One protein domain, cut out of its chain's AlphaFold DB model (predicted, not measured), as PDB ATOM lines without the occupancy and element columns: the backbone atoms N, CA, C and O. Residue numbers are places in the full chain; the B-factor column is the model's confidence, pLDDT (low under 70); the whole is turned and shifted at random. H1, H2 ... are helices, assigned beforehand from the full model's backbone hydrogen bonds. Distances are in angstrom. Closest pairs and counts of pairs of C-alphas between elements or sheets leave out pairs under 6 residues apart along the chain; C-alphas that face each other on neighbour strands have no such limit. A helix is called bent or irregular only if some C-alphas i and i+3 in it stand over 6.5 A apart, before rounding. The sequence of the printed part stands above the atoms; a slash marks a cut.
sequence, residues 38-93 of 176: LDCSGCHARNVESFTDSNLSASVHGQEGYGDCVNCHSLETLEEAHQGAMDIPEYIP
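AT A GLANCE: This is residues 38 to 93 of the 176 residues of the protein "Cytochrome c3 family protein" of Peptococcaceae bacterium (UniProt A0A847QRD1). Three short helices stand round an open frame of loops: H1 and H2, joined by a short link, are near each other, H3 is toward the other end of the long axis, a long link joins H2 to H3, and residues 83 to 93 follow H3 without a named element. After H3 the printed part folds back past H1, and residues 79 to 86, of which 79 to 82 belong to H3, stick out from the body. The printed part has 56 residues, with three named helices in the order H1, H2, H3 and no named strand. The class is all helix, though under half of the residues, 23 of 56, are in named elements. By its radius of gyration of the C-alphas, 11.6 A, the whole is compact, and its outline is elongated, spanning 33 by 21 by 18 A.

HOW THE PARTS SIT: From the first printed residue, Leu 38, the backbone soon enters H1, residues 41 to 49. H1 is irregular: C-alphas 43 and 46 are 8.8 A apart, where a regular helix has about 5 A, and its line is a rough one. A short link of 8 residues joins H1 to H2, residues 58 to 63. H1 and H2 are near each other, with no pair of C-alphas within 8 A but 6 pairs within 10 A. A long link of 11 residues joins H2 to H3, residues 75 to 82. H2 and H3 are apart, with no C-alpha of the one within 8 A of the other. H1 and H3 are apart by the same measure, and H3 touches no helix. In H2 and H3 every O i to N i+4 pair is within hydrogen-bond range, while in H1 3 of 5 are.

IN THESE COORDINATES: H1 runs from Ser 41 to Glu 49, beginning at C-alpha 41 at (368.876, 291.157, 375.007), and measures 8.1 A from first to last C-alpha. It is the longest helix by residues, with 9. H2 runs from Ala 58, C-alpha at (365.355, 291.968, 389.387), to Gln 63, over 8.8 A. H3 runs from Leu 75 to His 82 over 10.6 A and ends at C-alpha 82 at (357.142, 298.637, 370.615).

THE WHOLE: The two C-alphas farthest apart are those of Ser 54 and Gly 84, 33.5 A. The C-alphas of Leu 38 and Pro 93, the first and last printed, are 19.5 A apart. Residues 79 to 86 stand free, and the body without them has 48 residues, spans 28 by 21 by 18 A and has a radius of gyration of 10.6 A. The printed part has no cut. The mean pLDDT of the printed part is 92.6, and no printed residue is under 70.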
ATOM      1  N   LEU A  38     361.059 287.508 370.238       91.50
ATOM      2  CA  LEU A  38     362.332 288.190 370.035       91.50
ATOM      3  C   LEU A  38     363.205 288.101 371.288       91.50
ATOM      4  O   LEU A  38     362.760 288.328 372.412       91.50
ATOM      5  N   ASP A  39     364.495 287.853 371.066       92.62
ATOM      6  CA  ASP A  39     365.494 287.973 372.119       92.62
ATOM      7  C   ASP A  39     365.653 289.446 372.516       92.62
ATOM      8  O   ASP A  39     366.269 290.256 371.813       92.62
ATOM      9  N   CYS A  40     365.090 289.778 373.675       93.25
ATOM     10  CA  CYS A  40     365.083 291.120 374.237       93.25
ATOM     11  C   CYS A  40     366.503 291.643 374.507       93.25
ATOM     12  O   CYS A  40     366.710 292.858 374.494       93.25
ATOM     13  N   SER A  41     367.493 290.761 374.711       93.88
ATOM     14  CA  SER A  41     368.876 291.157 375.007       93.88
ATOM     15  C   SER A  41     369.561 291.859 373.831       93.88
ATOM     16  O   SER A  41     370.460 292.671 374.045       93.88
ATOM     17  N   GLY A  42     369.083 291.632 372.601       91.94
ATOM     18  CA  GLY A  42     369.604 292.292 371.404       91.94
ATOM     19  C   GLY A  42     369.412 293.814 371.398       91.94
ATOM     20  O   GLY A  42     370.205 294.519 370.774       91.94
ATOM     21  N   CYS A  43     368.398 294.318 372.110       92.44
ATOM     22  CA  CYS A  43     368.099 295.750 372.222       92.44
ATOM     23  C   CYS A  43     368.178 296.250 373.673       92.44
ATOM     24  O   CYS A  43     368.687 297.335 373.929       92.44
ATOM     25  N   HIS A  44     367.721 295.457 374.641       94.44
ATOM     26  CA  HIS A  44     367.588 295.841 376.048       94.44
ATOM     27  C   HIS A  44     368.550 295.064 376.954       94.44
ATOM     28  O   HIS A  44     368.165 294.598 378.028       94.44
ATOM     29  N   ALA A  45     369.815 294.938 376.531       93.94
ATOM     30  CA  ALA A  45     370.853 294.176 377.232       93.94
ATOM     31  C   ALA A  45     370.923 294.504 378.732       93.94
ATOM     32  O   ALA A  45     370.869 293.598 379.554       93.94
ATOM     33  N   ARG A  46     370.911 295.792 379.102       94.12
ATOM     34  CA  ARG A  46     370.953 296.236 380.505       94.12
ATOM     35  C   ARG A  46     369.791 295.699 381.349       94.12
ATOM     36  O   ARG A  46     369.989 295.283 382.490       94.12
ATOM     37  N   ASN A  47     368.570 295.716 380.813       94.88
ATOM     38  CA  ASN A  47     367.399 295.184 381.510       94.88
ATOM     39  C   ASN A  47     367.497 293.659 381.657       94.88
ATOM     40  O   ASN A  47     367.161 293.138 382.716       94.88
ATOM     41  N   VAL A  48     368.013 292.949 380.650       95.38
ATOM     42  CA  VAL A  48     368.230 291.494 380.737       95.38
ATOM     43  C   VAL A  48     369.329 291.151 381.750       95.38
ATOM     44  O   VAL A  48     369.129 290.297 382.610       95.38
ATOM     45  N   GLU A  49     370.458 291.860 381.722       95.88
ATOM     46  CA  GLU A  49     371.581 291.673 382.652       95.88
ATOM     47  C   GLU A  49     371.159 291.844 384.117       95.88
ATOM     48  O   GLU A  49     371.653 291.130 384.996       95.88
ATOM     49  N   SER A  50     370.182 292.717 384.386       96.38
ATOM     50  CA  SER A  50     369.682 292.956 385.743       96.38
ATOM     51  C   SER A  50     369.066 291.730 386.429       96.38
ATOM     52  O   SER A  50     369.044 291.683 387.656       96.38
ATOM     53  N   PHE A  51     368.626 290.712 385.678       97.00
ATOM     54  CA  PHE A  51     368.165 289.440 386.252       97.00
ATOM     55  C   PHE A  51     369.305 288.598 386.844       97.00
ATOM     56  O   PHE A  51     369.054 287.602 387.520       97.00
ATOM     57  N   THR A  52     370.558 288.993 386.624       97.06
ATOM     58  CA  THR A  52     371.746 288.314 387.161       97.06
ATOM     59  C   THR A  52     372.630 289.218 388.019       97.06
ATOM     60  O   THR A  52     373.501 288.716 388.729       97.06
ATOM     61  N   ASP A  53     372.394 290.532 388.016       97.19
ATOM     62  CA  ASP A  53     373.106 291.479 388.872       97.19
ATOM     63  C   ASP A  53     372.522 291.479 390.290       97.19
ATOM     64  O   ASP A  53     371.458 292.047 390.540       97.19
ATOM     65  N   SER A  54     373.242 290.879 391.242       96.31
ATOM     66  CA  SER A  54     372.824 290.783 392.647       96.31
ATOM     67  C   SER A  54     372.623 292.132 393.349       96.31
ATOM     68  O   SER A  54     372.067 292.163 394.444       96.31
ATOM     69  N   ASN A  55     373.083 293.242 392.762       95.19
ATOM     70  CA  ASN A  55     372.827 294.584 393.290       95.19
ATOM     71  C   ASN A  55     371.440 295.118 392.901       95.19
ATOM     72  O   ASN A  55     370.980 296.109 393.469       95.19
ATOM     73  N   LEU A  56     370.776 294.483 391.931       95.56
ATOM     74  CA  LEU A  56     369.488 294.900 391.392       95.56
ATOM     75  C   LEU A  56     368.383 293.948 391.845       95.56
ATOM     76  O   LEU A  56     368.545 292.726 391.838       95.56
ATOM     77  N   SER A  57     367.223 294.506 392.201       94.25
ATOM     78  CA  SER A  57     366.096 293.727 392.740       94.25
ATOM     79  C   SER A  57     365.562 292.682 391.748       94.25
ATOM     80  O   SER A  57     365.026 291.653 392.164       94.25
ATOM     81  N   ALA A  58     365.717 292.921 390.437       96.00
ATOM     82  CA  ALA A  58     365.355 291.968 389.387       96.00
ATOM     83  C   ALA A  58     366.089 290.629 389.516       96.00
ATOM     84  O   ALA A  58     365.508 289.597 389.185       96.00
ATOM     85  N   SER A  59     367.308 290.601 390.057       97.38
ATOM     86  CA  SER A  59     368.064 289.353 390.190       97.38
ATOM     87  C   SER A  59     367.416 288.337 391.122       97.38
ATOM     88  O   SER A  59     367.474 287.140 390.855       97.38
ATOM     89  N   VAL A  60     366.737 288.800 392.174       96.75
ATOM     90  CA  VAL A  60     365.979 287.926 393.079       96.75
ATOM     91  C   VAL A  60     364.824 287.266 392.326       96.75
ATOM     92  O   VAL A  60     364.602 286.071 392.461       96.75
ATOM     93  N   HIS A  61     364.135 288.015 391.463       96.75
ATOM     94  CA  HIS A  61     363.047 287.474 390.646       96.75
ATOM     95  C   HIS A  61     363.573 286.506 389.580       96.75
ATOM     96  O   HIS A  61     362.997 285.439 389.379       96.75
ATOM     97  N   GLY A  62     364.709 286.827 388.952       97.12
ATOM     98  CA  GLY A  62     365.383 285.933 388.011       97.12
ATOM     99  C   GLY A  62     365.769 284.590 388.641       97.12
ATOM    100  O   GLY A  62     365.556 283.544 388.032       97.12
ATOM    101  N   GLN A  63     366.267 284.600 389.884       97.50
ATOM    102  CA  GLN A  63     366.613 283.385 390.638       97.50
ATOM    103  C   GLN A  63     365.398 282.500 390.945       97.50
ATOM    104  O   GLN A  63     365.518 281.277 390.924       97.50
ATOM    105  N   GLU A  64     364.230 283.106 391.156       97.00
ATOM    106  CA  GLU A  64     362.957 282.407 391.381       97.00
ATOM    107  C   GLU A  64     362.269 281.966 390.072       97.00
ATOM    108  O   GLU A  64     361.158 281.437 390.095       97.00
ATOM    109  N   GLY A  65     362.916 282.158 388.916       96.56
ATOM    110  CA  GLY A  65     362.393 281.745 387.612       96.56
ATOM    111  C   GLY A  65     361.484 282.768 386.927       96.56
ATOM    112  O   GLY A  65     360.845 282.426 385.938       96.56
ATOM    113  N   TYR A  66     361.450 284.015 387.407       95.62
ATOM    114  CA  TYR A  66     360.724 285.139 386.798       95.62
ATOM    115  C   TYR A  66     361.660 286.019 385.945       95.62
ATOM    116  O   TYR A  66     361.620 287.248 386.016       95.62
ATOM    117  N   GLY A  67     362.570 285.382 385.202       93.25
ATOM    118  CA  GLY A  67     363.612 286.040 384.404       93.25
ATOM    119  C   GLY A  67     363.180 286.473 383.000       93.25
ATOM    120  O   GLY A  67     363.985 287.058 382.278       93.25
ATOM    121  N   ASP A  68     361.936 286.196 382.606       92.75
ATOM    122  CA  ASP A  68     361.402 286.587 381.306       92.75
ATOM    123  C   ASP A  68     360.604 287.887 381.423       92.75
ATOM    124  O   ASP A  68     359.815 288.088 382.348       92.75
ATOM    125  N   CYS A  69     360.736 288.774 380.433       93.00
ATOM    126  CA  CYS A  69     360.067 290.080 380.434       93.00
ATOM    127  C   CYS A  69     358.544 289.953 380.606       93.00
ATOM    128  O   CYS A  69     357.925 290.743 381.318       93.00
ATOM    129  N   VAL A  70     357.956 288.914 380.007       91.75
ATOM    130  CA  VAL A  70     356.515 288.623 380.051       91.75
ATOM    131  C   VAL A  70     356.024 288.129 381.413       91.75
ATOM    132  O   VAL A  70     354.819 288.042 381.640       91.75
ATOM    133  N   ASN A  71     356.930 287.796 382.338       91.38
ATOM    134  CA  ASN A  71     356.552 287.426 383.699       91.38
ATOM    135  C   ASN A  71     356.044 288.629 384.504       91.38
ATOM    136  O   ASN A  71     355.271 288.451 385.443       91.38
ATOM    137  N   CYS A  72     356.463 289.841 384.133       92.38
ATOM    138  CA  CYS A  72     356.089 291.075 384.824       92.38
ATOM    139  C   CYS A  72     355.394 292.080 383.899       92.38
ATOM    140  O   CYS A  72     354.471 292.768 384.327       92.38
ATOM    141  N   HIS A  73     355.809 292.171 382.636       91.25
ATOM    142  CA  HIS A  73     355.175 293.028 381.641       91.25
ATOM    143  C   HIS A  73     354.124 292.235 380.867       91.25
ATOM    144  O   HIS A  73     354.429 291.183 380.312       91.25
ATOM    145  N   SER A  74     352.889 292.732 380.794       90.44
ATOM    146  CA  SER A  74     351.885 292.079 379.954       90.44
ATOM    147  C   SER A  74     352.291 292.157 378.479       90.44
ATOM    148  O   SER A  74     352.960 293.102 378.051       90.44
ATOM    149  N   LEU A  75     351.860 291.172 377.689       91.81
ATOM    150  CA  LEU A  75     352.085 291.176 376.242       91.81
ATOM    151  C   LEU A  75     351.507 292.428 375.577       91.81
ATOM    152  O   LEU A  75     352.164 293.005 374.723       91.81
ATOM    153  N   GLU A  76     350.333 292.878 376.021       91.88
ATOM    154  CA  GLU A  76     349.693 294.113 375.554       91.88
ATOM    155  C   GLU A  76     350.582 295.338 375.809       91.88
ATOM    156  O   GLU A  76     350.875 296.088 374.885       91.88
ATOM    157  N   THR A  77     351.106 295.501 377.029       90.44
ATOM    158  CA  THR A  77     352.007 296.618 377.352       90.44
ATOM    159  C   THR A  77     353.302 296.562 376.544       90.44
ATOM    160  O   THR A  77     353.829 297.604 376.154       90.44
ATOM    161  N   LEU A  78     353.837 295.366 376.292       91.94
ATOM    162  CA  LEU A  78     355.018 295.213 375.445       91.94
ATOM    163  C   LEU A  78     354.702 295.573 373.991       91.94
ATOM    164  O   LEU A  78     355.460 296.325 373.390       91.94
ATOM    165  N   GLU A  79     353.592 295.096 373.434       92.00
ATOM    166  CA  GLU A  79     353.171 295.420 372.069       92.00
ATOM    167  C   GLU A  79     352.993 296.935 371.888       92.00
ATOM    168  O   GLU A  79     353.574 297.522 370.973       92.00
ATOM    169  N   GLU A  80     352.286 297.587 372.814       91.31
ATOM    170  CA  GLU A  80     352.102 299.042 372.828       91.31
ATOM    171  C   GLU A  80     353.435 299.796 372.904       91.31
ATOM    172  O   GLU A  80     353.643 300.762 372.170       91.31
ATOM    173  N   ALA A  81     354.365 299.349 373.755       90.69
ATOM    174  CA  ALA A  81     355.669 299.991 373.911       90.69
ATOM    175  C   ALA A  81     356.544 299.894 372.650       90.69
ATOM    176  O   ALA A  81     357.359 300.783 372.401       90.69
ATOM    177  N   HIS A  82     356.382 298.835 371.852       91.81
ATOM    178  CA  HIS A  82     357.142 298.637 370.615       91.81
ATOM    179  C   HIS A  82     356.436 299.201 369.374       91.81
ATOM    180  O   HIS A  82     357.066 299.347 368.318       91.81
ATOM    181  N   GLN A  83     355.158 299.569 369.483       90.75
ATOM    182  CA  GLN A  83     354.379 300.099 368.374       90.75
ATOM    183  C   GLN A  83     354.984 301.408 367.844       90.75
ATOM    184  O   GLN A  83     354.878 302.475 368.443       90.75
ATOM    185  N   GLY A  84     355.619 301.331 366.671       85.31
ATOM    186  CA  GLY A  84     356.258 302.485 366.029       85.31
ATOM    187  C   GLY A  84     357.519 302.994 366.737       85.31
ATOM    188  O   GLY A  84     358.034 304.045 366.353       85.31
ATOM    189  N   ALA A  85     358.033 302.265 367.733       87.62
ATOM    190  CA  ALA A  85     359.283 302.612 368.393       87.62
ATOM    191  C   ALA A  85     360.457 302.480 367.409       87.62
ATOM    192  O   ALA A  85     360.632 301.448 366.761       87.62
ATOM    193  N   MET A  86     361.239 303.554 367.283       82.31
ATOM    194  CA  MET A  86     362.438 303.616 366.435       82.31
ATOM    195  C   MET A  86     363.725 303.792 367.245       82.31
ATOM    196  O   MET A  86     364.808 303.508 366.738       82.31
ATOM    197  N   ASP A  87     363.597 304.215 368.502       87.69
ATOM    198  CA  ASP A  87     364.705 304.409 369.424       87.69
ATOM    199  C   ASP A  87     364.704 303.311 370.484       87.69
ATOM    200  O   ASP A  87     363.655 302.895 370.980       87.69
ATOM    201  N   ILE A  88     365.900 302.870 370.859       89.31
ATOM    202  CA  ILE A  88     366.097 301.927 371.955       89.31
ATOM    203  C   ILE A  88     366.429 302.751 373.205       89.31
ATOM    204  O   ILE A  88     367.506 303.351 373.256       89.31
ATOM    205  N   PRO A  89     365.539 302.817 374.210       87.50
ATOM    206  CA  PRO A  89     365.862 303.479 375.464       87.50
ATOM    207  C   PRO A  89     367.030 302.767 376.149       87.50
ATOM    208  O   PRO A  89     367.057 301.542 376.244       87.50
ATOM    209  N   GLU A  90     367.967 303.550 376.687       83.81
ATOM    210  CA  GLU A  90     369.084 303.024 377.484       83.81
ATOM    211  C   GLU A  90     368.590 302.271 378.732       83.81
ATOM    212  O   GLU A  90     369.238 301.340 379.212       83.81
ATOM    213  N   TYR A  91     367.431 302.674 379.259       84.56
ATOM    214  CA  TYR A  91     366.838 302.112 380.462       84.56
ATOM    215  C   TYR A  91     365.311 302.114 380.400       84.56
ATOM    216  O   TYR A  91     364.694 303.142 380.106       84.56
ATOM    217  N   ILE A  92     364.704 300.980 380.756       87.69
ATOM    218  CA  ILE A  92     363.251 300.833 380.880       87.69
ATOM    219  C   ILE A  92     362.894 300.606 382.356       87.69
ATOM    220  O   ILE A  92     363.224 299.548 382.903       87.69
ATOM    221  N   PRO A  93     362.224 301.563 383.029       85.12
ATOM    222  CA  PRO A  93     361.737 301.353 384.385       85.12
ATOM    223  C   PRO A  93     360.500 300.449 384.394       85.12
ATOM    224  O   PRO A  93     359.585 300.625 383.592       85.12
TER     225      PRO A  93